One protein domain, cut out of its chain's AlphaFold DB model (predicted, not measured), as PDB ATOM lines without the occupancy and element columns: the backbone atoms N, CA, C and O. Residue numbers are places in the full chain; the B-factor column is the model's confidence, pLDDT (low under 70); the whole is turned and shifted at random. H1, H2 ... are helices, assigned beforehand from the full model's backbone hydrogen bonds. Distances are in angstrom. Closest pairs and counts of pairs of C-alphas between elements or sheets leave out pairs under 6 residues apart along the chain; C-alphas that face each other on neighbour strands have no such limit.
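What this domain is: This is residues 3 to 83 and 133 to 230 of the 231 residues of an uncharacterized protein of Heliocybe sulcata (UniProt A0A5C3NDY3). The long helix H6 runs through the middle of a compact all-helix body, with H4 packed slantwise on one side and H5, H8 and H9 running alongside on others; H6, H8 and H9 form an up-and-down bundle, each running against the one before. H1 and H2 lie beyond H4, and short H3 packs on H6. The printed part has 179 residues, with nine named helices, H1 to H9 in order, and no named strand; the radius of gyration of the C-alphas is 16.5 A, the spans 45 by 43 by 30 A.

Where its parts are: Find C-alpha 157 at (-13.686, -19.772, 37.915); from there H6, residues 157 to 177, runs 30.8 A. H4 is residues 63 to 81, 27.6 A; H9 is 212 to 229, 26.1 A, ending at (-6.746, -32.058, 18.696). H1, 9 to 25, is 24.4 A; H2, 33 to 45, 18.1 A. Shorter are H3, 52 to 58; H5, 138 to 146; H7, 187 to 192; and H8, 195 to 204.

How they stand to each other: Start at the hub, H6. It touches H4 at C-alphas Met 167 and Leu 70, 5.6 A, their closest, and H9 at Leu 169 and Val 225, 6.0 A, at a shallow tilt of 9 degrees. With residues 164 to 168 alone it touches H5, its hairpin partner, closest at C-alphas Lys 164 and Val 145, 5.6 A. H1 and H2 are near each other. H7 touches no helix. Every O i to N i+4 pair is within hydrogen-bond range except in H4, 14 of 15.

The domain as a whole: Residues 84 to 132 are not printed; C-alphas 83 and 133 are 25.1 A apart. No link printed whole is long. Confidence is under 70 at residues 48 to 50, 82 to 83, 152 to 154 and 206.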
ATOM      1  N   CYS A   3     -29.530  -7.197  22.185       76.69
ATOM      2  CA  CYS A   3     -30.162  -8.109  21.229       76.69
ATOM      3  C   CYS A   3     -30.008  -9.593  21.605       76.69
ATOM      4  O   CYS A   3     -30.924 -10.368  21.364       76.69
ATOM      5  N   LEU A   4     -28.891  -9.992  22.229       76.44
ATOM      6  CA  LEU A   4     -28.662 -11.391  22.619       76.44
ATOM      7  C   LEU A   4     -29.437 -11.800  23.881       76.44
ATOM      8  O   LEU A   4     -29.705 -12.979  24.080       76.44
ATOM      9  N   GLN A   5     -29.831 -10.821  24.697       79.81
ATOM     10  CA  GLN A   5     -30.573 -11.015  25.945       79.81
ATOM     11  C   GLN A   5     -32.081 -10.777  25.774       79.81
ATOM     12  O   GLN A   5     -32.813 -10.722  26.759       79.81
ATOM     13  N   GLN A   6     -32.572 -10.589  24.544       84.44
ATOM     14  CA  GLN A   6     -34.003 -10.385  24.326       84.44
ATOM     15  C   GLN A   6     -34.763 -11.685  24.588       84.44
ATOM     16  O   GLN A   6     -34.375 -12.747  24.103       84.44
ATOM     17  N   GLY A   7     -35.868 -11.585  25.333       86.62
ATOM     18  CA  GLY A   7     -36.755 -12.723  25.588       86.62
ATOM     19  C   GLY A   7     -37.433 -13.246  24.318       86.62
ATOM     20  O   GLY A   7     -37.807 -14.411  24.253       86.62
ATOM     21  N   GLU A   8     -37.550 -12.405  23.286       93.38
ATOM     22  CA  GLU A   8     -38.106 -12.802  21.996       93.38
ATOM     23  C   GLU A   8     -37.042 -13.522  21.135       93.38
ATOM     24  O   GLU A   8     -36.024 -12.915  20.771       93.38
ATOM     25  N   PRO A   9     -37.254 -14.798  20.753       88.25
ATOM     26  CA  PRO A   9     -36.249 -15.599  20.050       88.25
ATOM     27  C   PRO A   9     -35.925 -15.068  18.646       88.25
ATOM     28  O   PRO A   9     -34.784 -15.184  18.194       88.25
ATOM     29  N   SER A  10     -36.900 -14.449  17.974       90.19
ATOM     30  CA  SER A  10     -36.752 -13.834  16.647       90.19
ATOM     31  C   SER A  10     -35.688 -12.730  16.657       90.19
ATOM     32  O   SER A  10     -34.792 -12.701  15.810       90.19
ATOM     33  N   ARG A  11     -35.734 -11.848  17.660       90.00
ATOM     34  CA  ARG A  11     -34.804 -10.727  17.775       90.00
ATOM     35  C   ARG A  11     -33.421 -11.176  18.222       90.00
ATOM     36  O   ARG A  11     -32.425 -10.652  17.725       90.00
ATOM     37  N   ARG A  12     -33.350 -12.198  19.081       86.75
ATOM     38  CA  ARG A  12     -32.084 -12.845  19.444       86.75
ATOM     39  C   ARG A  12     -31.385 -13.430  18.219       86.75
ATOM     40  O   ARG A  12     -30.197 -13.182  18.021       86.75
ATOM     41  N   LEU A  13     -32.130 -14.130  17.359       87.50
ATOM     42  CA  LEU A  13     -31.612 -14.660  16.097       87.50
ATOM     43  C   LEU A  13     -31.142 -13.540  15.158       87.50
ATOM     44  O   LEU A  13     -30.061 -13.640  14.578       87.50
ATOM     45  N   ALA A  14     -31.917 -12.461  15.027       90.56
ATOM     46  CA  ALA A  14     -31.523 -11.305  14.225       90.56
ATOM     47  C   ALA A  14     -30.232 -10.651  14.755       90.56
ATOM     48  O   ALA A  14     -29.339 -10.329  13.973       90.56
ATOM     49  N   GLY A  15     -30.096 -10.521  16.079       89.62
ATOM     50  CA  GLY A  15     -28.883 -10.025  16.728       89.62
ATOM     51  C   GLY A  15     -27.660 -10.901  16.454       89.62
ATOM     52  O   GLY A  15     -26.607 -10.377  16.096       89.62
ATOM     53  N   ALA A  16     -27.809 -12.224  16.559       87.31
ATOM     54  CA  ALA A  16     -26.746 -13.182  16.248       87.31
ATOM     55  C   ALA A  16     -26.315 -13.113  14.773       87.31
ATOM     56  O   ALA A  16     -25.121 -13.094  14.472       87.31
ATOM     57  N   ARG A  17     -27.276 -13.003  13.846       89.75
ATOM     58  CA  ARG A  17     -26.999 -12.841  12.408       89.75
ATOM     59  C   ARG A  17     -26.270 -11.536  12.109       89.75
ATOM     60  O   ARG A  17     -25.288 -11.550  11.378       89.75
ATOM     61  N   LEU A  18     -26.713 -10.421  12.694       91.62
ATOM     62  CA  LEU A  18     -26.058  -9.124  12.515       91.62
ATOM     63  C   LEU A  18     -24.615  -9.152  13.027       91.62
ATOM     64  O   LEU A  18     -23.714  -8.650  12.367       91.62
ATOM     65  N   LEU A  19     -24.394  -9.756  14.193       89.81
ATOM     66  CA  LEU A  19     -23.058  -9.924  14.747       89.81
ATOM     67  C   LEU A  19     -22.177 -10.791  13.841       89.81
ATOM     68  O   LEU A  19     -21.037 -10.422  13.590       89.81
ATOM     69  N   SER A  20     -22.712 -11.901  13.333       89.56
ATOM     70  CA  SER A  20     -21.997 -12.780  12.399       89.56
ATOM     71  C   SER A  20     -21.558 -12.011  11.154       89.56
ATOM     72  O   SER A  20     -20.385 -12.042  10.803       89.56
ATOM     73  N   LEU A  21     -22.462 -11.216  10.569       91.81
ATOM     74  CA  LEU A  21     -22.140 -10.342   9.440       91.81
ATOM     75  C   LEU A  21     -21.044  -9.329   9.793       91.81
ATOM     76  O   LEU A  21     -20.113  -9.154   9.018       91.81
ATOM     77  N   LEU A  22     -21.114  -8.680  10.960       91.31
ATOM     78  CA  LEU A  22     -20.074  -7.741  11.400       91.31
ATOM     79  C   LEU A  22     -18.711  -8.418  11.577       91.31
ATOM     80  O   LEU A  22     -17.687  -7.817  11.271       91.31
ATOM     81  N   VAL A  23     -18.697  -9.658  12.062       91.38
ATOM     82  CA  VAL A  23     -17.478 -10.456  12.191       91.38
ATOM     83  C   VAL A  23     -16.935 -10.840  10.819       91.38
ATOM     84  O   VAL A  23     -15.744 -10.677  10.588       91.38
ATOM     85  N   ASP A  24     -17.773 -11.245   9.870       90.56
ATOM     86  CA  ASP A  24     -17.313 -11.529   8.508       90.56
ATOM     87  C   ASP A  24     -16.766 -10.263   7.819       90.56
ATOM     88  O   ASP A  24     -15.747 -10.330   7.130       90.56
ATOM     89  N   LEU A  25     -17.346  -9.084   8.084       89.62
ATOM     90  CA  LEU A  25     -16.815  -7.799   7.603       89.62
ATOM     91  C   LEU A  25     -15.409  -7.484   8.144       89.62
ATOM     92  O   LEU A  25     -14.687  -6.721   7.504       89.62
ATOM     93  N   THR A  26     -14.976  -8.096   9.257       87.62
ATOM     94  CA  THR A  26     -13.598  -7.932   9.762       87.62
ATOM     95  C   THR A  26     -12.542  -8.515   8.828       87.62
ATOM     96  O   THR A  26     -11.376  -8.153   8.941       87.62
ATOM     97  N   SER A  27     -12.935  -9.372   7.880       82.75
ATOM     98  CA  SER A  27     -12.036  -9.896   6.848       82.75
ATOM     99  C   SER A  27     -11.756  -8.905   5.708       82.75
ATOM    100  O   SER A  27     -10.887  -9.156   4.871       82.75
ATOM    101  N   ILE A  28     -12.476  -7.776   5.659       86.19
ATOM    102  CA  ILE A  28     -12.345  -6.767   4.605       86.19
ATOM    103  C   ILE A  28     -11.243  -5.765   4.963       86.19
ATOM    104  O   ILE A  28     -11.157  -5.257   6.078       86.19
ATOM    105  N   VAL A  29     -10.449  -5.399   3.958       78.38
ATOM    106  CA  VAL A  29      -9.277  -4.511   4.054       78.38
ATOM    107  C   VAL A  29      -9.607  -3.073   4.505       78.38
ATOM    108  O   VAL A  29      -8.720  -2.304   4.821       78.38
ATOM    109  N   TYR A  30     -10.873  -2.665   4.568       81.81
ATOM    110  CA  TYR A  30     -11.251  -1.306   4.993       81.81
ATOM    111  C   TYR A  30     -11.889  -1.264   6.383       81.81
ATOM    112  O   TYR A  30     -12.484  -0.257   6.764       81.81
ATOM    113  N   PHE A  31     -11.793  -2.355   7.141       85.44
ATOM    114  CA  PHE A  31     -12.437  -2.479   8.439       85.44
ATOM    115  C   PHE A  31     -11.404  -2.596   9.558       85.44
ATOM    116  O   PHE A  31     -10.641  -3.553   9.579       85.44
ATOM    117  N   ASP A  32     -11.394  -1.673  10.523       89.50
ATOM    118  CA  ASP A  32     -10.508  -1.757  11.694       89.50
ATOM    119  C   ASP A  32     -10.987  -2.850  12.664       89.50
ATOM    120  O   ASP A  32     -11.823  -2.641  13.556       89.50
ATOM    121  N   ALA A  33     -10.445  -4.051  12.480       89.75
ATOM    122  CA  ALA A  33     -10.850  -5.220  13.235       89.75
ATOM    123  C   ALA A  33     -10.370  -5.166  14.697       89.75
ATOM    124  O   ALA A  33     -11.024  -5.724  15.586       89.75
ATOM    125  N   ALA A  34      -9.287  -4.435  14.981       90.50
ATOM    126  CA  ALA A  34      -8.802  -4.222  16.339       90.50
ATOM    127  C   ALA A  34      -9.742  -3.289  17.114       90.50
ATOM    128  O   ALA A  34     -10.166  -3.629  18.224       90.50
ATOM    129  N   ALA A  35     -10.139  -2.154  16.528       91.06
ATOM    130  CA  ALA A  35     -11.119  -1.251  17.129       91.06
ATOM    131  C   ALA A  35     -12.465  -1.948  17.359       91.06
ATOM    132  O   ALA A  35     -13.062  -1.806  18.430       91.06
ATOM    133  N   PHE A  36     -12.914  -2.766  16.403       93.06
ATOM    134  CA  PHE A  36     -14.135  -3.550  16.559       93.06
ATOM    135  C   PHE A  36     -14.032  -4.581  17.688       93.06
ATOM    136  O   PHE A  36     -14.883  -4.590  18.580       93.06
ATOM    137  N   THR A  37     -12.962  -5.383  17.723       93.94
ATOM    138  CA  THR A  37     -12.677  -6.320  18.827       93.94
ATOM    139  C   THR A  37     -12.679  -5.596  20.168       93.94
ATOM    140  O   THR A  37     -13.267  -6.068  21.141       93.94
ATOM    141  N   ASN A  38     -12.084  -4.402  20.222       93.50
ATOM    142  CA  ASN A  38     -12.044  -3.592  21.429       93.50
ATOM    143  C   ASN A  38     -13.433  -3.134  21.881       93.50
ATOM    144  O   ASN A  38     -13.738  -3.242  23.071       93.50
ATOM    145  N   ALA A  39     -14.264  -2.663  20.953       93.19
ATOM    146  CA  ALA A  39     -15.623  -2.219  21.234       93.19
ATOM    147  C   ALA A  39     -16.530  -3.377  21.679       93.19
ATOM    148  O   ALA A  39     -17.309  -3.223  22.622       93.19
ATOM    149  N   VAL A  40     -16.416  -4.545  21.034       92.25
ATOM    150  CA  VAL A  40     -17.160  -5.755  21.417       92.25
ATOM    151  C   VAL A  40     -16.724  -6.226  22.798       92.25
ATOM    152  O   VAL A  40     -17.575  -6.416  23.664       92.25
ATOM    153  N   PHE A  41     -15.416  -6.321  23.041       92.69
ATOM    154  CA  PHE A  41     -14.871  -6.700  24.340       92.69
ATOM    155  C   PHE A  41     -15.345  -5.771  25.462       92.69
ATOM    156  O   PHE A  41     -15.870  -6.241  26.465       92.69
ATOM    157  N   ALA A  42     -15.227  -4.451  25.281       90.88
ATOM    158  CA  ALA A  42     -15.666  -3.478  26.282       90.88
ATOM    159  C   ALA A  42     -17.159  -3.629  26.608       90.88
ATOM    160  O   ALA A  42     -17.556  -3.548  27.767       90.88
ATOM    161  N   ARG A  43     -17.992  -3.900  25.595       89.12
ATOM    162  CA  ARG A  43     -19.426  -4.147  25.788       89.12
ATOM    163  C   ARG A  43     -19.728  -5.478  26.469       89.12
ATOM    164  O   ARG A  43     -20.721  -5.536  27.182       89.12
ATOM    165  N   LEU A  44     -18.938  -6.521  26.213       88.31
ATOM    166  CA  LEU A  44     -19.085  -7.823  26.867       88.31
ATOM    167  C   LEU A  44     -18.763  -7.713  28.356       88.31
ATOM    168  O   LEU A  44     -19.572  -8.123  29.176       88.31
ATOM    169  N   ILE A  45     -17.640  -7.079  28.697       86.94
ATOM    170  CA  ILE A  45     -17.232  -6.886  30.094       86.94
ATOM    171  C   ILE A  45     -18.186  -5.949  30.846       86.94
ATOM    172  O   ILE A  45     -18.443  -6.160  32.020       86.94
ATOM    173  N   ALA A  46     -18.752  -4.935  30.183       86.50
ATOM    174  CA  ALA A  46     -19.718  -4.032  30.813       86.50
ATOM    175  C   ALA A  46     -21.085  -4.682  31.113       86.50
ATOM    176  O   ALA A  46     -21.909  -4.076  31.795       86.50
ATOM    177  N   GLN A  47     -21.374  -5.868  30.567       81.50
ATOM    178  CA  GLN A  47     -22.612  -6.590  30.841       81.50
ATOM    179  C   GLN A  47     -22.352  -7.682  31.879       81.50
ATOM    180  O   GLN A  47     -22.017  -8.804  31.515       81.50
ATOM    181  N   ASP A  48     -22.607  -7.370  33.149       66.38
ATOM    182  CA  ASP A  48     -22.455  -8.243  34.332       66.38
ATOM    183  C   ASP A  48     -23.322  -9.534  34.340       66.38
ATOM    184  O   ASP A  48     -23.577 -10.119  35.388       66.38
ATOM    185  N   GLY A  49     -23.806 -10.021  33.195       55.78
ATOM    186  CA  GLY A  49     -24.733 -11.159  33.148       55.78
ATOM    187  C   GLY A  49     -24.712 -12.022  31.891       55.78
ATOM    188  O   GLY A  49     -25.440 -13.008  31.850       55.78
ATOM    189  N   LEU A  50     -23.919 -11.694  30.865       58.91
ATOM    190  CA  LEU A  50     -23.657 -12.637  29.774       58.91
ATOM    191  C   LEU A  50     -22.309 -13.293  30.038       58.91
ATOM    192  O   LEU A  50     -21.294 -12.601  30.100       58.91
ATOM    193  N   ALA A  51     -22.300 -14.619  30.171       77.12
ATOM    194  CA  ALA A  51     -21.054 -15.360  30.139       77.12
ATOM    195  C   ALA A  51     -20.401 -15.082  28.776       77.12
ATOM    196  O   ALA A  51     -21.004 -15.285  27.721       77.12
ATOM    197  N   PHE A  52     -19.194 -14.528  28.794       89.25
ATOM    198  CA  PHE A  52     -18.384 -14.270  27.609       89.25
ATOM    199  C   PHE A  52     -18.327 -15.508  26.693       89.25
ATOM    200  O   PHE A  52     -18.416 -15.382  25.477       89.25
ATOM    201  N   SER A  53     -18.290 -16.704  27.275       89.81
ATOM    202  CA  SER A  53     -18.360 -18.011  26.629       89.81
ATOM    203  C   SER A  53     -19.659 -18.250  25.853       89.81
ATOM    204  O   SER A  53     -19.600 -18.745  24.726       89.81
ATOM    205  N   ASP A  54     -20.814 -17.831  26.376       88.56
ATOM    206  CA  ASP A  54     -22.091 -17.928  25.658       88.56
ATOM    207  C   ASP A  54     -22.032 -17.108  24.369       88.56
ATOM    208  O   ASP A  54     -22.471 -17.560  23.312       88.56
ATOM    209  N   PHE A  55     -21.425 -15.921  24.424       90.94
ATOM    210  CA  PHE A  55     -21.212 -15.113  23.229       90.94
ATOM    211  C   PHE A  55     -20.322 -15.821  22.199       90.94
ATOM    212  O   PHE A  55     -20.674 -15.846  21.019       90.94
ATOM    213  N   LEU A  56     -19.205 -16.425  22.623       92.94
ATOM    214  CA  LEU A  56     -18.307 -17.146  21.710       92.94
ATOM    215  C   LEU A  56     -19.009 -18.325  21.020       92.94
ATOM    216  O   LEU A  56     -18.732 -18.588  19.846       92.94
ATOM    217  N   SER A  57     -19.941 -18.983  21.721       91.31
ATOM    218  CA  SER A  57     -20.720 -20.120  21.205       91.31
ATOM    219  C   SER A  57     -21.727 -19.742  20.111       91.31
ATOM    220  O   SER A  57     -22.092 -20.578  19.289       91.31
ATOM    221  N   ILE A  58     -22.160 -18.478  20.075       90.81
ATOM    222  CA  ILE A  58     -23.104 -17.961  19.072       90.81
ATOM    223  C   ILE A  58     -22.383 -17.609  17.763       90.81
ATOM    224  O   ILE A  58     -23.018 -17.521  16.710       90.81
ATOM    225  N   LEU A  59     -21.066 -17.385  17.813       91.81
ATOM    226  CA  LEU A  59     -20.284 -17.044  16.629       91.81
ATOM    227  C   LEU A  59     -20.271 -18.209  15.624       91.81
ATOM    228  O   LEU A  59     -20.133 -19.363  16.039       91.81
ATOM    229  N   PRO A  60     -20.362 -17.924  14.312       92.44
ATOM    230  CA  PRO A  60     -20.362 -18.963  13.288       92.44
ATOM    231  C   PRO A  60     -19.016 -19.704  13.246       92.44
ATOM    232  O   PRO A  60     -17.997 -19.201  13.717       92.44
ATOM    233  N   ASP A  61     -18.990 -20.900  12.652       92.19
ATOM    234  CA  ASP A  61     -17.750 -21.664  12.426       92.19
ATOM    235  C   ASP A  61     -17.091 -21.243  11.095       92.19
ATOM    236  O   ASP A  61     -16.840 -22.058  10.212       92.19
ATOM    237  N   SER A  62     -16.883 -19.933  10.915       93.25
ATOM    238  CA  SER A  62     -16.148 -19.361   9.775       93.25
ATOM    239  C   SER A  62     -14.706 -19.034  10.173       93.25
ATOM    240  O   SER A  62     -14.404 -18.834  11.349       93.25
ATOM    241  N   LEU A  63     -13.794 -18.932   9.198       92.12
ATOM    242  CA  LEU A  63     -12.396 -18.556   9.460       92.12
ATOM    243  C   LEU A  63     -12.282 -17.155  10.093       92.12
ATOM    244  O   LEU A  63     -11.530 -16.952  11.049       92.12
ATOM    245  N   ALA A  64     -13.064 -16.195   9.592       92.25
ATOM    246  CA  ALA A  64     -13.146 -14.845  10.149       92.25
ATOM    247  C   ALA A  64     -13.659 -14.868  11.598       92.25
ATOM    248  O   ALA A  64     -13.089 -14.227  12.478       92.25
ATOM    249  N   ALA A  65     -14.679 -15.680  11.882       93.75
ATOM    250  CA  ALA A  65     -15.190 -15.819  13.237       93.75
ATOM    251  C   ALA A  65     -14.227 -16.537  14.179       93.75
ATOM    252  O   ALA A  65     -14.096 -16.113  15.322       93.75
ATOM    253  N   ALA A  66     -13.504 -17.555  13.716       95.38
ATOM    254  CA  ALA A  66     -12.480 -18.226  14.508       95.38
ATOM    255  C   ALA A  66     -11.318 -17.278  14.863       95.38
ATOM    256  O   ALA A  66     -10.917 -17.201  16.023       95.38
ATOM    257  N   THR A  67     -10.813 -16.495  13.905       95.25
ATOM    258  CA  THR A  67      -9.762 -15.493  14.179       95.25
ATOM    259  C   THR A  67     -10.243 -14.395  15.130       95.25
ATOM    260  O   THR A  67      -9.538 -14.050  16.080       95.25
ATOM    261  N   PHE A  68     -11.471 -13.906  14.948       95.31
ATOM    262  CA  PHE A  68     -12.093 -12.939  15.852       95.31
ATOM    263  C   PHE A  68     -12.305 -13.502  17.268       95.31
ATOM    264  O   PHE A  68     -11.982 -12.840  18.257       95.31
ATOM    265  N   ARG A  69     -12.798 -14.743  17.381       96.00
ATOM    266  CA  ARG A  69     -12.977 -15.472  18.647       96.00
ATOM    267  C   ARG A  69     -11.641 -15.602  19.377       96.00
ATOM    268  O   ARG A  69     -11.550 -15.242  20.547       96.00
ATOM    269  N   LEU A  70     -10.579 -15.992  18.668       96.94
ATOM    270  CA  LEU A  70      -9.231 -16.072  19.227       96.94
ATOM    271  C   LEU A  70      -8.729 -14.710  19.733       96.94
ATOM    272  O   LEU A  70      -8.190 -14.625  20.839       96.94
ATOM    273  N   ALA A  71      -8.932 -13.638  18.960       96.00
ATOM    274  CA  ALA A  71      -8.548 -12.283  19.355       96.00
ATOM    275  C   ALA A  71      -9.285 -11.823  20.626       96.00
ATOM    276  O   ALA A  71      -8.673 -11.239  21.527       96.00
ATOM    277  N   LEU A  72     -10.579 -12.135  20.738       95.50
ATOM    278  CA  LEU A  72     -11.376 -11.870  21.933       95.50
ATOM    279  C   LEU A  72     -10.883 -12.666  23.145       95.50
ATOM    280  O   LEU A  72     -10.669 -12.066  24.200       95.50
ATOM    281  N   CYS A  73     -10.661 -13.977  23.009       95.94
ATOM    282  CA  CYS A  73     -10.154 -14.821  24.094       95.94
ATOM    283  C   CYS A  73      -8.795 -14.327  24.598       95.94
ATOM    284  O   CYS A  73      -8.608 -14.131  25.799       95.94
ATOM    285  N   ARG A  74      -7.871 -14.018  23.679       95.56
ATOM    286  CA  ARG A  74      -6.566 -13.429  24.005       95.56
ATOM    287  C   ARG A  74      -6.726 -12.135  24.796       95.56
ATOM    288  O   ARG A  74      -6.084 -11.957  25.830       95.56
ATOM    289  N   LYS A  75      -7.606 -11.240  24.343       93.88
ATOM    290  CA  LYS A  75      -7.855  -9.968  25.024       93.88
ATOM    291  C   LYS A  75      -8.457 -10.163  26.418       93.88
ATOM    292  O   LYS A  75      -8.050  -9.470  27.354       93.88
ATOM    293  N   PHE A  76      -9.383 -11.107  26.563       92.81
ATOM    294  CA  PHE A  76      -9.990 -11.472  27.841       92.81
ATOM    295  C   PHE A  76      -8.934 -11.945  28.843       92.81
ATOM    296  O   PHE A  76      -8.808 -11.356  29.915       92.81
ATOM    297  N   LEU A  77      -8.100 -12.914  28.455       91.69
ATOM    298  CA  LEU A  77      -7.037 -13.471  29.303       91.69
ATOM    299  C   LEU A  77      -5.899 -12.477  29.591       91.69
ATOM    300  O   LEU A  77      -5.275 -12.517  30.654       91.69
ATOM    301  N   ALA A  78      -5.614 -11.561  28.664       91.25
ATOM    302  CA  ALA A  78      -4.629 -10.509  28.887       91.25
ATOM    303  C   ALA A  78      -5.137  -9.469  29.898       91.25
ATOM    304  O   ALA A  78      -4.434  -9.143  30.855       91.25
ATOM    305  N   THR A  79      -6.375  -8.991  29.736       87.69
ATOM    306  CA  THR A  79      -6.970  -7.976  30.626       87.69
ATOM    307  C   THR A  79      -7.118  -8.505  32.046       87.69
ATOM    308  O   THR A  79      -6.862  -7.784  33.009       87.69
ATOM    309  N   SER A  80      -7.457  -9.787  32.176       79.00
ATOM    310  CA  SER A  80      -7.619 -10.446  33.465       79.00
ATOM    311  C   SER A  80      -6.326 -10.409  34.303       79.00
ATOM    312  O   SER A  80      -6.377 -10.298  35.518       79.00
ATOM    313  N   SER A  81      -5.151 -10.414  33.670       70.50
ATOM    314  CA  SER A  81      -3.861 -10.362  34.376       70.50
ATOM    315  C   SER A  81      -3.404  -8.969  34.827       70.50
ATOM    316  O   SER A  81      -2.542  -8.864  35.691       70.50
ATOM    317  N   SER A  82      -3.948  -7.895  34.248       63.41
ATOM    318  CA  SER A  82      -3.410  -6.533  34.418       63.41
ATOM    319  C   SER A  82      -4.106  -5.716  35.516       63.41
ATOM    320  O   SER A  82      -3.836  -4.518  35.661       63.41
ATOM    321  N   VAL A  83      -5.016  -6.325  36.282       55.00
ATOM    322  CA  VAL A  83      -5.894  -5.608  37.226       55.00
ATOM    323  C   VAL A  83      -5.118  -4.983  38.397       55.00
ATOM    324  O   VAL A  83      -5.588  -4.008  38.983       55.00
ATOM    325  N   PHE A 133      -5.987 -10.055  11.297       81.62
ATOM    326  CA  PHE A 133      -5.612 -10.610  12.591       81.62
ATOM    327  C   PHE A 133      -4.427 -11.551  12.386       81.62
ATOM    328  O   PHE A 133      -4.590 -12.659  11.878       81.62
ATOM    329  N   ALA A 134      -3.230 -11.103  12.762       89.19
ATOM    330  CA  ALA A 134      -2.076 -11.982  12.812       89.19
ATOM    331  C   ALA A 134      -2.336 -13.075  13.855       89.19
ATOM    332  O   ALA A 134      -2.700 -12.782  15.001       89.19
ATOM    333  N   LEU A 135      -2.168 -14.332  13.447       94.25
ATOM    334  CA  LEU A 135      -2.308 -15.459  14.351       94.25
ATOM    335  C   LEU A 135      -1.153 -15.412  15.371       94.25
ATOM    336  O   LEU A 135       0.004 -15.297  14.962       94.25
ATOM    337  N   PRO A 136      -1.429 -15.447  16.686       95.94
ATOM    338  CA  PRO A 136      -0.374 -15.448  17.691       95.94
ATOM    339  C   PRO A 136       0.452 -16.745  17.625       95.94
ATOM    340  O   PRO A 136      -0.065 -17.791  17.217       95.94
ATOM    341  N   PRO A 137       1.721 -16.714  18.063       97.25
ATOM    342  CA  PRO A 137       2.525 -17.922  18.172       97.25
ATOM    343  C   PRO A 137       1.967 -18.858  19.257       97.25
ATOM    344  O   PRO A 137       1.439 -18.419  20.281       97.25
ATOM    345  N   SER A 138       2.140 -20.160  19.069       97.56
ATOM    346  CA  SER A 138       1.681 -21.242  19.948       97.56
ATOM    347  C   SER A 138       2.198 -21.096  21.381       97.56
ATOM    348  O   SER A 138       1.468 -21.331  22.345       97.56
ATOM    349  N   LYS A 139       3.432 -20.602  21.535       97.06
ATOM    350  CA  LYS A 139       4.033 -20.255  22.833       97.06
ATOM    351  C   LYS A 139       3.220 -19.213  23.597       97.06
ATOM    352  O   LYS A 139       3.062 -19.340  24.808       97.06
ATOM    353  N   GLU A 140       2.680 -18.206  22.912       96.88
ATOM    354  CA  GLU A 140       1.828 -17.199  23.550       96.88
ATOM    355  C   GLU A 140       0.496 -17.815  23.999       96.88
ATOM    356  O   GLU A 140       0.042 -17.555  25.114       96.88
ATOM    357  N   ILE A 141      -0.102 -18.677  23.170       97.31
ATOM    358  CA  ILE A 141      -1.327 -19.406  23.523       97.31
ATOM    359  C   ILE A 141      -1.106 -20.237  24.788       97.31
ATOM    360  O   ILE A 141      -1.876 -20.104  25.739       97.31
ATOM    361  N   LEU A 142      -0.028 -21.025  24.846       96.12
ATOM    362  CA  LEU A 142       0.314 -21.809  26.035       96.12
ATOM    363  C   LEU A 142       0.511 -20.930  27.270       96.12
ATOM    364  O   LEU A 142      -0.069 -21.219  28.312       96.12
ATOM    365  N   GLN A 143       1.257 -19.828  27.155       95.88
ATOM    366  CA  GLN A 143       1.467 -18.904  28.273       95.88
ATOM    367  C   GLN A 143       0.150 -18.337  28.814       95.88
ATOM    368  O   GLN A 143      -0.026 -18.225  30.028       95.88
ATOM    369  N   LEU A 144      -0.797 -17.992  27.937       94.56
ATOM    370  CA  LEU A 144      -2.112 -17.487  28.334       94.56
ATOM    371  C   LEU A 144      -2.985 -18.573  28.986       94.56
ATOM    372  O   LEU A 144      -3.720 -18.280  29.932       94.56
ATOM    373  N   VAL A 145      -2.892 -19.826  28.527       94.38
ATOM    374  CA  VAL A 145      -3.607 -20.972  29.122       94.38
ATOM    375  C   VAL A 145      -3.036 -21.331  30.490       94.38
ATOM    376  O   VAL A 145      -3.798 -21.503  31.441       94.38
ATOM    377  N   GLN A 146      -1.714 -21.403  30.614       94.12
ATOM    378  CA  GLN A 146      -1.022 -21.767  31.853       94.12
ATOM    379  C   GLN A 146      -1.096 -20.670  32.916       94.12
ATOM    380  O   GLN A 146      -0.904 -20.937  34.100       94.12
ATOM    381  N   ARG A 147      -1.384 -19.423  32.520       92.25
ATOM    382  CA  ARG A 147      -1.412 -18.295  33.452       92.25
ATOM    383  C   ARG A 147      -2.389 -18.562  34.610       92.25
ATOM    384  O   ARG A 147      -3.573 -18.819  34.350       92.25
ATOM    385  N   PRO A 148      -1.943 -18.471  35.876       88.06
ATOM    386  CA  PRO A 148      -2.813 -18.699  37.021       88.06
ATOM    387  C   PRO A 148      -3.943 -17.668  37.071       88.06
ATOM    388  O   PRO A 148      -3.799 -16.523  36.637       88.06
ATOM    389  N   HIS A 149      -5.094 -18.097  37.582       81.75
ATOM    390  CA  HIS A 149      -6.251 -17.226  37.748       81.75
ATOM    391  C   HIS A 149      -6.050 -16.295  38.942       81.75
ATOM    392  O   HIS A 149      -5.917 -16.760  40.076       81.75
ATOM    393  N   ASP A 150      -6.091 -14.987  38.702       81.12
ATOM    394  CA  ASP A 150      -6.200 -14.016  39.782       81.12
ATOM    395  C   ASP A 150      -7.646 -13.987  40.312       81.12
ATOM    396  O   ASP A 150      -8.591 -13.640  39.602       81.12
ATOM    397  N   ARG A 151      -7.828 -14.340  41.588       72.19
ATOM    398  CA  ARG A 151      -9.143 -14.355  42.255       72.19
ATOM    399  C   ARG A 151      -9.800 -12.971  42.328       72.19
ATOM    400  O   ARG A 151     -10.966 -12.878  42.699       72.19
ATOM    401  N   ARG A 152      -9.067 -11.898  42.018       69.56
ATOM    402  CA  ARG A 152      -9.567 -10.514  42.011       69.56
ATOM    403  C   ARG A 152     -10.393 -10.167  40.772       69.56
ATOM    404  O   ARG A 152     -11.060  -9.133  40.771       69.56
ATOM    405  N   ILE A 153     -10.338 -10.982  39.717       66.06
ATOM    406  CA  ILE A 153     -11.045 -10.712  38.462       66.06
ATOM    407  C   ILE A 153     -12.540 -11.013  38.634       66.06
ATOM    408  O   ILE A 153     -12.917 -12.075  39.123       66.06
ATOM    409  N   GLN A 154     -13.394 -10.096  38.177       62.31
ATOM    410  CA  GLN A 154     -14.832 -10.332  38.049       62.31
ATOM    411  C   GLN A 154     -15.082 -11.416  36.991       62.31
ATOM    412  O   GLN A 154     -14.906 -11.194  35.796       62.31
ATOM    413  N   GLY A 155     -15.444 -12.612  37.440       72.44
ATOM    414  CA  GLY A 155     -15.769 -13.745  36.583       72.44
ATOM    415  C   GLY A 155     -15.750 -15.039  37.382       72.44
ATOM    416  O   GLY A 155     -14.964 -15.189  38.317       72.44
ATOM    417  N   SER A 156     -16.625 -15.983  37.041       83.69
ATOM    418  CA  SER A 156     -16.572 -17.291  37.690       83.69
ATOM    419  C   SER A 156     -15.307 -18.037  37.263       83.69
ATOM    420  O   SER A 156     -14.834 -17.924  36.130       83.69
ATOM    421  N   ALA A 157     -14.775 -18.843  38.176       86.06
ATOM    422  CA  ALA A 157     -13.686 -19.772  37.915       86.06
ATOM    423  C   ALA A 157     -13.886 -20.587  36.624       86.06
ATOM    424  O   ALA A 157     -12.967 -20.709  35.804       86.06
ATOM    425  N   LEU A 158     -15.115 -21.081  36.460       88.00
ATOM    426  CA  LEU A 158     -15.588 -21.848  35.317       88.00
ATOM    427  C   LEU A 158     -15.522 -21.041  34.018       88.00
ATOM    428  O   LEU A 158     -15.106 -21.570  32.993       88.00
ATOM    429  N   GLU A 159     -15.904 -19.767  34.055       89.25
ATOM    430  CA  GLU A 159     -15.915 -18.910  32.871       89.25
ATOM    431  C   GLU A 159     -14.514 -18.723  32.298       89.25
ATOM    432  O   GLU A 159     -14.300 -18.868  31.096       89.25
ATOM    433  N   LEU A 160     -13.530 -18.497  33.169       90.38
ATOM    434  CA  LEU A 160     -12.144 -18.421  32.732       90.38
ATOM    435  C   LEU A 160     -11.676 -19.738  32.098       90.38
ATOM    436  O   LEU A 160     -10.997 -19.711  31.072       90.38
ATOM    437  N   SER A 161     -12.036 -20.879  32.694       91.12
ATOM    438  CA  SER A 161     -11.711 -22.194  32.135       91.12
ATOM    439  C   SER A 161     -12.324 -22.355  30.742       91.12
ATOM    440  O   SER A 161     -11.600 -22.686  29.807       91.12
ATOM    441  N   LYS A 162     -13.615 -22.031  30.571       92.88
ATOM    442  CA  LYS A 162     -14.302 -22.065  29.269       92.88
ATOM    443  C   LYS A 162     -13.570 -21.234  28.216       92.88
ATOM    444  O   LYS A 162     -13.335 -21.729  27.121       92.88
ATOM    445  N   VAL A 163     -13.154 -20.010  28.551       93.62
ATOM    446  CA  VAL A 163     -12.421 -19.138  27.614       93.62
ATOM    447  C   VAL A 163     -11.056 -19.713  27.240       93.62
ATOM    448  O   VAL A 163     -10.671 -19.661  26.075       93.62
ATOM    449  N   LYS A 164     -10.322 -20.294  28.197       94.69
ATOM    450  CA  LYS A 164      -9.045 -20.965  27.906       94.69
ATOM    451  C   LYS A 164      -9.236 -22.165  26.977       94.69
ATOM    452  O   LYS A 164      -8.480 -22.305  26.019       94.69
ATOM    453  N   PHE A 165     -10.249 -22.994  27.227       94.94
ATOM    454  CA  PHE A 165     -10.576 -24.135  26.367       94.94
ATOM    455  C   PHE A 165     -10.972 -23.699  24.963       94.94
ATOM    456  O   PHE A 165     -10.448 -24.226  23.985       94.94
ATOM    457  N   ASP A 166     -11.847 -22.701  24.867       95.50
ATOM    458  CA  ASP A 166     -12.293 -22.158  23.592       95.50
ATOM    459  C   ASP A 166     -11.128 -21.553  22.791       95.50
ATOM    460  O   ASP A 166     -11.013 -21.795  21.588       95.50
ATOM    461  N   MET A 167     -10.192 -20.867  23.461       96.50
ATOM    462  CA  MET A 167      -8.963 -20.360  22.842       96.50
ATOM    463  C   MET A 167      -8.111 -21.486  22.244       96.50
ATOM    464  O   MET A 167      -7.708 -21.385  21.087       96.50
ATOM    465  N   VAL A 168      -7.849 -22.555  23.005       97.25
ATOM    466  CA  VAL A 168      -7.046 -23.707  22.556       97.25
ATOM    467  C   VAL A 168      -7.714 -24.420  21.384       97.25
ATOM    468  O   VAL A 168      -7.067 -24.686  20.371       97.25
ATOM    469  N   LEU A 169      -9.016 -24.693  21.498       96.38
ATOM    470  CA  LEU A 169      -9.790 -25.367  20.460       96.38
ATOM    471  C   LEU A 169      -9.808 -24.549  19.166       96.38
ATOM    472  O   LEU A 169      -9.543 -25.072  18.085       96.38
ATOM    473  N   THR A 170     -10.089 -23.253  19.284       97.00
ATOM    474  CA  THR A 170     -10.130 -22.331  18.147       97.00
ATOM    475  C   THR A 170      -8.758 -22.204  17.496       97.00
ATOM    476  O   THR A 170      -8.660 -22.257  16.272       97.00
ATOM    477  N   TYR A 171      -7.689 -22.105  18.289       97.75
ATOM    478  CA  TYR A 171      -6.324 -22.061  17.774       97.75
ATOM    479  C   TYR A 171      -5.955 -23.334  17.005       97.75
ATOM    480  O   TYR A 171      -5.461 -23.254  15.884       97.75
ATOM    481  N   GLY A 172      -6.254 -24.508  17.565       96.75
ATOM    482  CA  GLY A 172      -5.985 -25.781  16.903       96.75
ATOM    483  C   GLY A 172      -6.762 -25.951  15.596       96.75
ATOM    484  O   GLY A 172      -6.180 -26.361  14.593       96.75
ATOM    485  N   LYS A 173      -8.043 -25.555  15.563       95.62
ATOM    486  CA  LYS A 173      -8.843 -25.521  14.326       95.62
ATOM    487  C   LYS A 173      -8.225 -24.601  13.270       95.62
ATOM    488  O   LYS A 173      -8.124 -24.993  12.109       95.62
ATOM    489  N   LEU A 174      -7.794 -23.400  13.670       96.19
ATOM    490  CA  LEU A 174      -7.129 -22.450  12.774       96.19
ATOM    491  C   LEU A 174      -5.845 -23.050  12.192       96.19
ATOM    492  O   LEU A 174      -5.679 -23.048  10.978       96.19
ATOM    493  N   GLN A 175      -4.991 -23.645  13.027       96.75
ATOM    494  CA  GLN A 175      -3.768 -24.322  12.580       96.75
ATOM    495  C   GLN A 175      -4.056 -25.488  11.619       96.75
ATOM    496  O   GLN A 175      -3.347 -25.670  10.632       96.75
ATOM    497  N   GLY A 176      -5.124 -26.256  11.859       94.94
ATOM    498  CA  GLY A 176      -5.543 -27.344  10.971       94.94
ATOM    499  C   GLY A 176      -6.018 -26.872   9.592       94.94
ATOM    500  O   GLY A 176      -5.807 -27.576   8.604       94.94
ATOM    501  N   GLY A 177      -6.616 -25.679   9.514       93.50
ATOM    502  CA  GLY A 177      -7.111 -25.083   8.270       93.50
ATOM    503  C   GLY A 177      -6.054 -24.358   7.429       93.50
ATOM    504  O   GLY A 177      -6.315 -24.070   6.262       93.50
ATOM    505  N   LEU A 178      -4.877 -24.057   7.988       94.06
ATOM    506  CA  LEU A 178      -3.810 -23.342   7.282       94.06
ATOM    507  C   LEU A 178      -2.967 -24.272   6.383       94.06
ATOM    508  O   LEU A 178      -2.788 -25.453   6.724       94.06
ATOM    509  N   PRO A 179      -2.404 -23.752   5.269       94.50
ATOM    510  CA  PRO A 179      -1.349 -24.423   4.509       94.50
ATOM    511  C   PRO A 179      -0.150 -24.759   5.397       94.50
ATOM    512  O   PRO A 179       0.128 -24.048   6.356       94.50
ATOM    513  N   TYR A 180       0.587 -25.824   5.071       94.81
ATOM    514  CA  TYR A 180       1.708 -26.297   5.895       94.81
ATOM    515  C   TYR A 180       2.774 -25.218   6.161       94.81
ATOM    516  O   TYR A 180       3.318 -25.164   7.258       94.81
ATOM    517  N   GLU A 181       3.029 -24.344   5.185       96.31
ATOM    518  CA  GLU A 181       4.027 -23.266   5.265       96.31
ATOM    519  C   GLU A 181       3.641 -22.150   6.249       96.31
ATOM    520  O   GLU A 181       4.516 -21.538   6.854       96.31
ATOM    521  N   ASP A 182       2.338 -21.929   6.446       94.81
ATOM    522  CA  ASP A 182       1.802 -20.882   7.322       94.81
ATOM    523  C   ASP A 182       1.511 -21.389   8.743       94.81
ATOM    524  O   ASP A 182       1.100 -20.620   9.618       94.81
ATOM    525  N   ARG A 183       1.674 -22.696   8.988       96.06
ATOM    526  CA  ARG A 183       1.436 -23.292  10.305       96.06
ATOM    527  C   ARG A 183       2.535 -22.913  11.279       96.06
ATOM    528  O   ARG A 183       3.711 -22.811  10.942       96.06
ATOM    529  N   ASP A 184       2.146 -22.794  12.540       97.25
ATOM    530  CA  ASP A 184       3.112 -22.643  13.617       97.25
ATOM    531  C   ASP A 184       3.915 -23.944  13.770       97.25
ATOM    532  O   ASP A 184       3.370 -24.991  14.126       97.25
ATOM    533  N   ALA A 185       5.219 -23.878  13.491       97.25
ATOM    534  CA  ALA A 185       6.114 -25.034  13.496       97.25
ATOM    535  C   ALA A 185       6.292 -25.685  14.881       97.25
ATOM    536  O   ALA A 185       6.729 -26.837  14.971       97.25
ATOM    537  N   ASP A 186       5.977 -24.967  15.961       97.69
ATOM    538  CA  ASP A 186       6.053 -25.484  17.325       97.69
ATOM    539  C   ASP A 186       4.729 -26.134  17.761       97.69
ATOM    540  O   ASP A 186       4.739 -26.996  18.639       97.69
ATOM    541  N   TRP A 187       3.600 -25.811  17.115       96.94
ATOM    542  CA  TRP A 187       2.288 -26.350  17.484       96.94
ATOM    543  C   TRP A 187       2.199 -27.887  17.426       96.94
ATOM    544  O   TRP A 187       1.766 -28.477  18.416       96.94
ATOM    545  N   PRO A 188       2.659 -28.584  16.364       96.31
ATOM    546  CA  PRO A 188       2.649 -30.048  16.350       96.31
ATOM    547  C   PRO A 188       3.504 -30.668  17.461       96.31
ATOM    548  O   PRO A 188       3.132 -31.704  18.003       96.31
ATOM    549  N   LYS A 189       4.628 -30.031  17.822       96.94
ATOM    550  CA  LYS A 189       5.512 -30.517  18.893       96.94
ATOM    551  C   LYS A 189       4.811 -30.434  20.244       96.94
ATOM    552  O   LYS A 189       4.777 -31.429  20.947       96.94
ATOM    553  N   ILE A 190       4.165 -29.297  20.518       96.50
ATOM    554  CA  ILE A 190       3.370 -29.036  21.730       96.50
ATOM    555  C   ILE A 190       2.215 -30.040  21.908       96.50
ATOM    556  O   ILE A 190       1.799 -30.332  23.032       96.50
ATOM    557  N   LEU A 191       1.648 -30.536  20.802       95.50
ATOM    558  CA  LEU A 191       0.629 -31.587  20.837       95.50
ATOM    559  C   LEU A 191       1.246 -32.962  21.126       95.50
ATOM    560  O   LEU A 191       0.694 -33.721  21.915       95.50
ATOM    561  N   GLN A 192       2.384 -33.280  20.502       96.38
ATOM    562  CA  GLN A 192       3.044 -34.586  20.618       96.38
ATOM    563  C   GLN A 192       3.762 -34.798  21.953       96.38
ATOM    564  O   GLN A 192       3.769 -35.912  22.471       96.38
ATOM    565  N   ASP A 193       4.381 -33.754  22.501       96.12
ATOM    566  CA  ASP A 193       5.151 -33.828  23.745       96.12
ATOM    567  C   ASP A 193       4.267 -33.843  25.004       96.12
ATOM    568  O   ASP A 193       4.767 -34.055  26.105       96.12
ATOM    569  N   GLY A 194       2.951 -33.661  24.848       94.62
ATOM    570  CA  GLY A 194       1.994 -33.641  25.949       94.62
ATOM    571  C   GLY A 194       1.942 -32.316  26.716       94.62
ATOM    572  O   GLY A 194       1.110 -32.183  27.613       94.62
ATOM    573  N   THR A 195       2.727 -31.301  26.341       96.44
ATOM    574  CA  THR A 195       2.761 -29.994  27.024       96.44
ATOM    575  C   THR A 195       1.382 -29.347  27.055       96.44
ATOM    576  O   THR A 195       0.974 -28.769  28.068       96.44
ATOM    577  N   LEU A 196       0.616 -29.441  25.959       95.12
ATOM    578  CA  LEU A 196      -0.748 -28.910  25.937       95.12
ATOM    579  C   LEU A 196      -1.660 -29.649  26.922       95.12
ATOM    580  O   LEU A 196      -2.442 -29.008  27.625       95.12
ATOM    581  N   ARG A 197      -1.552 -30.979  26.981       94.62
ATOM    582  CA  ARG A 197      -2.333 -31.826  27.887       94.62
ATOM    583  C   ARG A 197      -2.031 -31.475  29.342       94.62
ATOM    584  O   ARG A 197      -2.961 -31.215  30.095       94.62
ATOM    585  N   GLU A 198      -0.759 -31.358  29.711       95.12
ATOM    586  CA  GLU A 198      -0.341 -30.918  31.050       95.12
ATOM    587  C   GLU A 198      -0.864 -29.514  31.384       95.12
ATOM    588  O   GLU A 198      -1.358 -29.257  32.484       95.12
ATOM    589  N   SER A 199      -0.826 -28.603  30.408       93.75
ATOM    590  CA  SER A 199      -1.341 -27.241  30.569       93.75
ATOM    591  C   SER A 199      -2.848 -27.233  30.819       93.75
ATOM    592  O   SER A 199      -3.317 -26.553  31.729       93.75
ATOM    593  N   VAL A 200      -3.612 -28.010  30.051       92.06
ATOM    594  CA  VAL A 200      -5.058 -28.194  30.239       92.06
ATOM    595  C   VAL A 200      -5.362 -28.820  31.600       92.06
ATOM    596  O   VAL A 200      -6.266 -28.363  32.303       92.06
ATOM    597  N   ASP A 201      -4.576 -29.811  32.010       92.25
ATOM    598  CA  ASP A 201      -4.747 -30.499  33.287       92.25
ATOM    599  C   ASP A 201      -4.500 -29.562  34.466       92.25
ATOM    600  O   ASP A 201      -5.267 -29.571  35.429       92.25
ATOM    601  N   SER A 202      -3.516 -28.668  34.353       91.19
ATOM    602  CA  SER A 202      -3.258 -27.642  35.365       91.19
ATOM    603  C   SER A 202      -4.428 -26.661  35.538       91.19
ATOM    604  O   SER A 202      -4.689 -26.204  36.650       91.19
ATOM    605  N   VAL A 203      -5.180 -26.374  34.464       87.12
ATOM    606  CA  VAL A 203      -6.350 -25.478  34.504       87.12
ATOM    607  C   VAL A 203      -7.523 -26.117  35.255       87.12
ATOM    608  O   VAL A 203      -8.308 -25.397  35.880       87.12
ATOM    609  N   ILE A 204      -7.630 -27.449  35.220       82.06
ATOM    610  CA  ILE A 204      -8.671 -28.222  35.916       82.06
ATOM    611  C   ILE A 204      -8.249 -28.568  37.351       82.06
ATOM    612  O   ILE A 204      -9.068 -28.548  38.262       82.06
ATOM    613  N   GLY A 205      -6.974 -28.890  37.570       71.06
ATOM    614  CA  GLY A 205      -6.535 -29.692  38.712       71.06
ATOM    615  C   GLY A 205      -6.486 -29.026  40.091       71.06
ATOM    616  O   GLY A 205      -6.045 -29.672  41.034       71.06
ATOM    617  N   THR A 206      -6.879 -27.763  40.276       57.44
ATOM    618  CA  THR A 206      -6.578 -27.050  41.541       57.44
ATOM    619  C   THR A 206      -7.617 -26.015  41.964       57.44
ATOM    620  O   THR A 206      -7.293 -24.848  42.194       57.44
ATOM    621  N   ARG A 207      -8.882 -26.409  42.159       70.06
ATOM    622  CA  ARG A 207      -9.852 -25.510  42.813       70.06
ATOM    623  C   ARG A 207     -10.535 -26.159  44.009       70.06
ATOM    624  O   ARG A 207     -11.516 -26.880  43.898       70.06
ATOM    625  N   HIS A 208     -10.003 -25.860  45.194       71.69
ATOM    626  CA  HIS A 208     -10.716 -26.097  46.447       71.69
ATOM    627  C   HIS A 208     -12.005 -25.265  46.457       71.69
ATOM    628  O   HIS A 208     -11.939 -24.036  46.405       71.69
ATOM    629  N   GLY A 209     -13.154 -25.940  46.519       79.88
ATOM    630  CA  GLY A 209     -14.475 -25.312  46.585       79.88
ATOM    631  C   GLY A 209     -15.249 -25.246  45.265       79.88
ATOM    632  O   GLY A 209     -16.270 -24.564  45.223       79.88
ATOM    633  N   GLU A 210     -14.801 -25.919  44.201       82.75
ATOM    634  CA  GLU A 210     -15.665 -26.137  43.034       82.75
ATOM    635  C   GLU A 210     -16.803 -27.108  43.372       82.75
ATOM    636  O   GLU A 210     -16.626 -28.076  44.108       82.75
ATOM    637  N   THR A 211     -17.987 -26.825  42.834       87.81
ATOM    638  CA  THR A 211     -19.131 -27.750  42.898       87.81
ATOM    639  C   THR A 211     -18.886 -28.959  41.991       87.81
ATOM    640  O   THR A 211     -18.260 -28.808  40.940       87.81
ATOM    641  N   ASP A 212     -19.444 -30.126  42.327       89.38
ATOM    642  CA  ASP A 212     -19.310 -31.349  41.513       89.38
ATOM    643  C   ASP A 212     -19.700 -31.120  40.039       89.38
ATOM    644  O   ASP A 212     -19.025 -31.582  39.122       89.38
ATOM    645  N   GLN A 213     -20.727 -30.297  39.799       88.31
ATOM    646  CA  GLN A 213     -21.186 -29.936  38.456       88.31
ATOM    647  C   GLN A 213     -20.146 -29.133  37.652       88.31
ATOM    648  O   GLN A 213     -20.030 -29.290  36.434       88.31
ATOM    649  N   GLN A 214     -19.384 -28.254  38.310       87.38
ATOM    650  CA  GLN A 214     -18.311 -27.497  37.656       87.38
ATOM    651  C   GLN A 214     -17.144 -28.411  37.288       87.38
ATOM    652  O   GLN A 214     -16.630 -28.309  36.172       87.38
ATOM    653  N   ALA A 215     -16.776 -29.326  38.187       88.19
ATOM    654  CA  ALA A 215     -15.731 -30.307  37.935       88.19
ATOM    655  C   ALA A 215     -16.093 -31.211  36.743       88.19
ATOM    656  O   ALA A 215     -15.281 -31.384  35.832       88.19
ATOM    657  N   GLU A 216     -17.332 -31.709  36.687       90.31
ATOM    658  CA  GLU A 216     -17.826 -32.522  35.569       90.31
ATOM    659  C   GLU A 216     -17.805 -31.748  34.239       90.31
ATOM    660  O   GLU A 216     -17.321 -32.252  33.222       90.31
ATOM    661  N   SER A 217     -18.247 -30.484  34.245       89.19
ATOM    662  CA  SER A 217     -18.201 -29.628  33.054       89.19
ATOM    663  C   SER A 217     -16.766 -29.403  32.561       89.19
ATOM    664  O   SER A 217     -16.504 -29.506  31.359       89.19
ATOM    665  N   CYS A 218     -15.822 -29.150  33.471       88.06
ATOM    666  CA  CYS A 218     -14.403 -29.003  33.152       88.06
ATOM    667  C   CYS A 218     -13.803 -30.284  32.556       88.06
ATOM    668  O   CYS A 218     -13.086 -30.213  31.556       88.06
ATOM    669  N   LEU A 219     -14.130 -31.451  33.117       90.88
ATOM    670  CA  LEU A 219     -13.679 -32.743  32.593       90.88
ATOM    671  C   LEU A 219     -14.213 -33.007  31.181       90.88
ATOM    672  O   LEU A 219     -13.447 -33.413  30.304       90.88
ATOM    673  N   CYS A 220     -15.492 -32.714  30.935       91.31
ATOM    674  CA  CYS A 220     -16.097 -32.840  29.611       91.31
ATOM    675  C   CYS A 220     -15.404 -31.931  28.579       91.31
ATOM    676  O   CYS A 220     -15.044 -32.384  27.491       91.31
ATOM    677  N   MET A 221     -15.122 -30.671  28.941       90.62
ATOM    678  CA  MET A 221     -14.387 -29.740  28.072       90.62
ATOM    679  C   MET A 221     -12.965 -30.218  27.766       90.62
ATOM    680  O   MET A 221     -12.544 -30.160  26.610       90.62
ATOM    681  N   LYS A 222     -12.234 -30.736  28.763       91.06
ATOM    682  CA  LYS A 222     -10.907 -31.333  28.539       91.06
ATOM    683  C   LYS A 222     -10.978 -32.487  27.553       91.06
ATOM    684  O   LYS A 222     -10.194 -32.514  26.606       91.06
ATOM    685  N   GLN A 223     -11.913 -33.415  27.747       93.19
ATOM    686  CA  GLN A 223     -12.031 -34.572  26.867       93.19
ATOM    687  C   GLN A 223     -12.358 -34.147  25.432       93.19
ATOM    688  O   GLN A 223     -11.766 -34.669  24.487       93.19
ATOM    689  N   ALA A 224     -13.231 -33.149  25.265       92.00
ATOM    690  CA  ALA A 224     -13.533 -32.573  23.962       92.00
ATOM    691  C   ALA A 224     -12.279 -31.980  23.300       92.00
ATOM    692  O   ALA A 224     -11.979 -32.324  22.159       92.00
ATOM    693  N   VAL A 225     -11.500 -31.162  24.016       90.44
ATOM    694  CA  VAL A 225     -10.278 -30.544  23.471       90.44
ATOM    695  C   VAL A 225      -9.240 -31.590  23.068       90.44
ATOM    696  O   VAL A 225      -8.729 -31.525  21.953       90.44
ATOM    697  N   LEU A 226      -8.967 -32.579  23.922       91.12
ATOM    698  CA  LEU A 226      -7.994 -33.631  23.612       91.12
ATOM    699  C   LEU A 226      -8.446 -34.490  22.423       91.12
ATOM    700  O   LEU A 226      -7.654 -34.766  21.524       91.12
ATOM    701  N   SER A 227      -9.738 -34.831  22.357       93.38
ATOM    702  CA  SER A 227     -10.285 -35.616  21.244       93.38
ATOM    703  C   SER A 227     -10.222 -34.887  19.899       93.38
ATOM    704  O   SER A 227      -9.874 -35.498  18.893       93.38
ATOM    705  N   VAL A 228     -10.513 -33.580  19.871       91.06
ATOM    706  CA  VAL A 228     -10.514 -32.789  18.631       91.06
ATOM    707  C   VAL A 228      -9.093 -32.525  18.138       91.06
ATOM    708  O   VAL A 228      -8.867 -32.474  16.931       91.06
ATOM    709  N   LEU A 229      -8.135 -32.355  19.051       90.56
ATOM    710  CA  LEU A 229      -6.746 -32.058  18.696       90.56
ATOM    711  C   LEU A 229      -5.887 -33.308  18.468       90.56
ATOM    712  O   LEU A 229      -4.755 -33.173  18.010       90.56
ATOM    713  N   GLY A 230      -6.415 -34.503  18.758       87.38
ATOM    714  CA  GLY A 230      -5.666 -35.757  18.651       87.38
ATOM    715  C   GLY A 230      -4.482 -35.825  19.621       87.38
ATOM    716  O   GLY A 230      -3.448 -36.388  19.264       87.38
TER     717      GLY A 230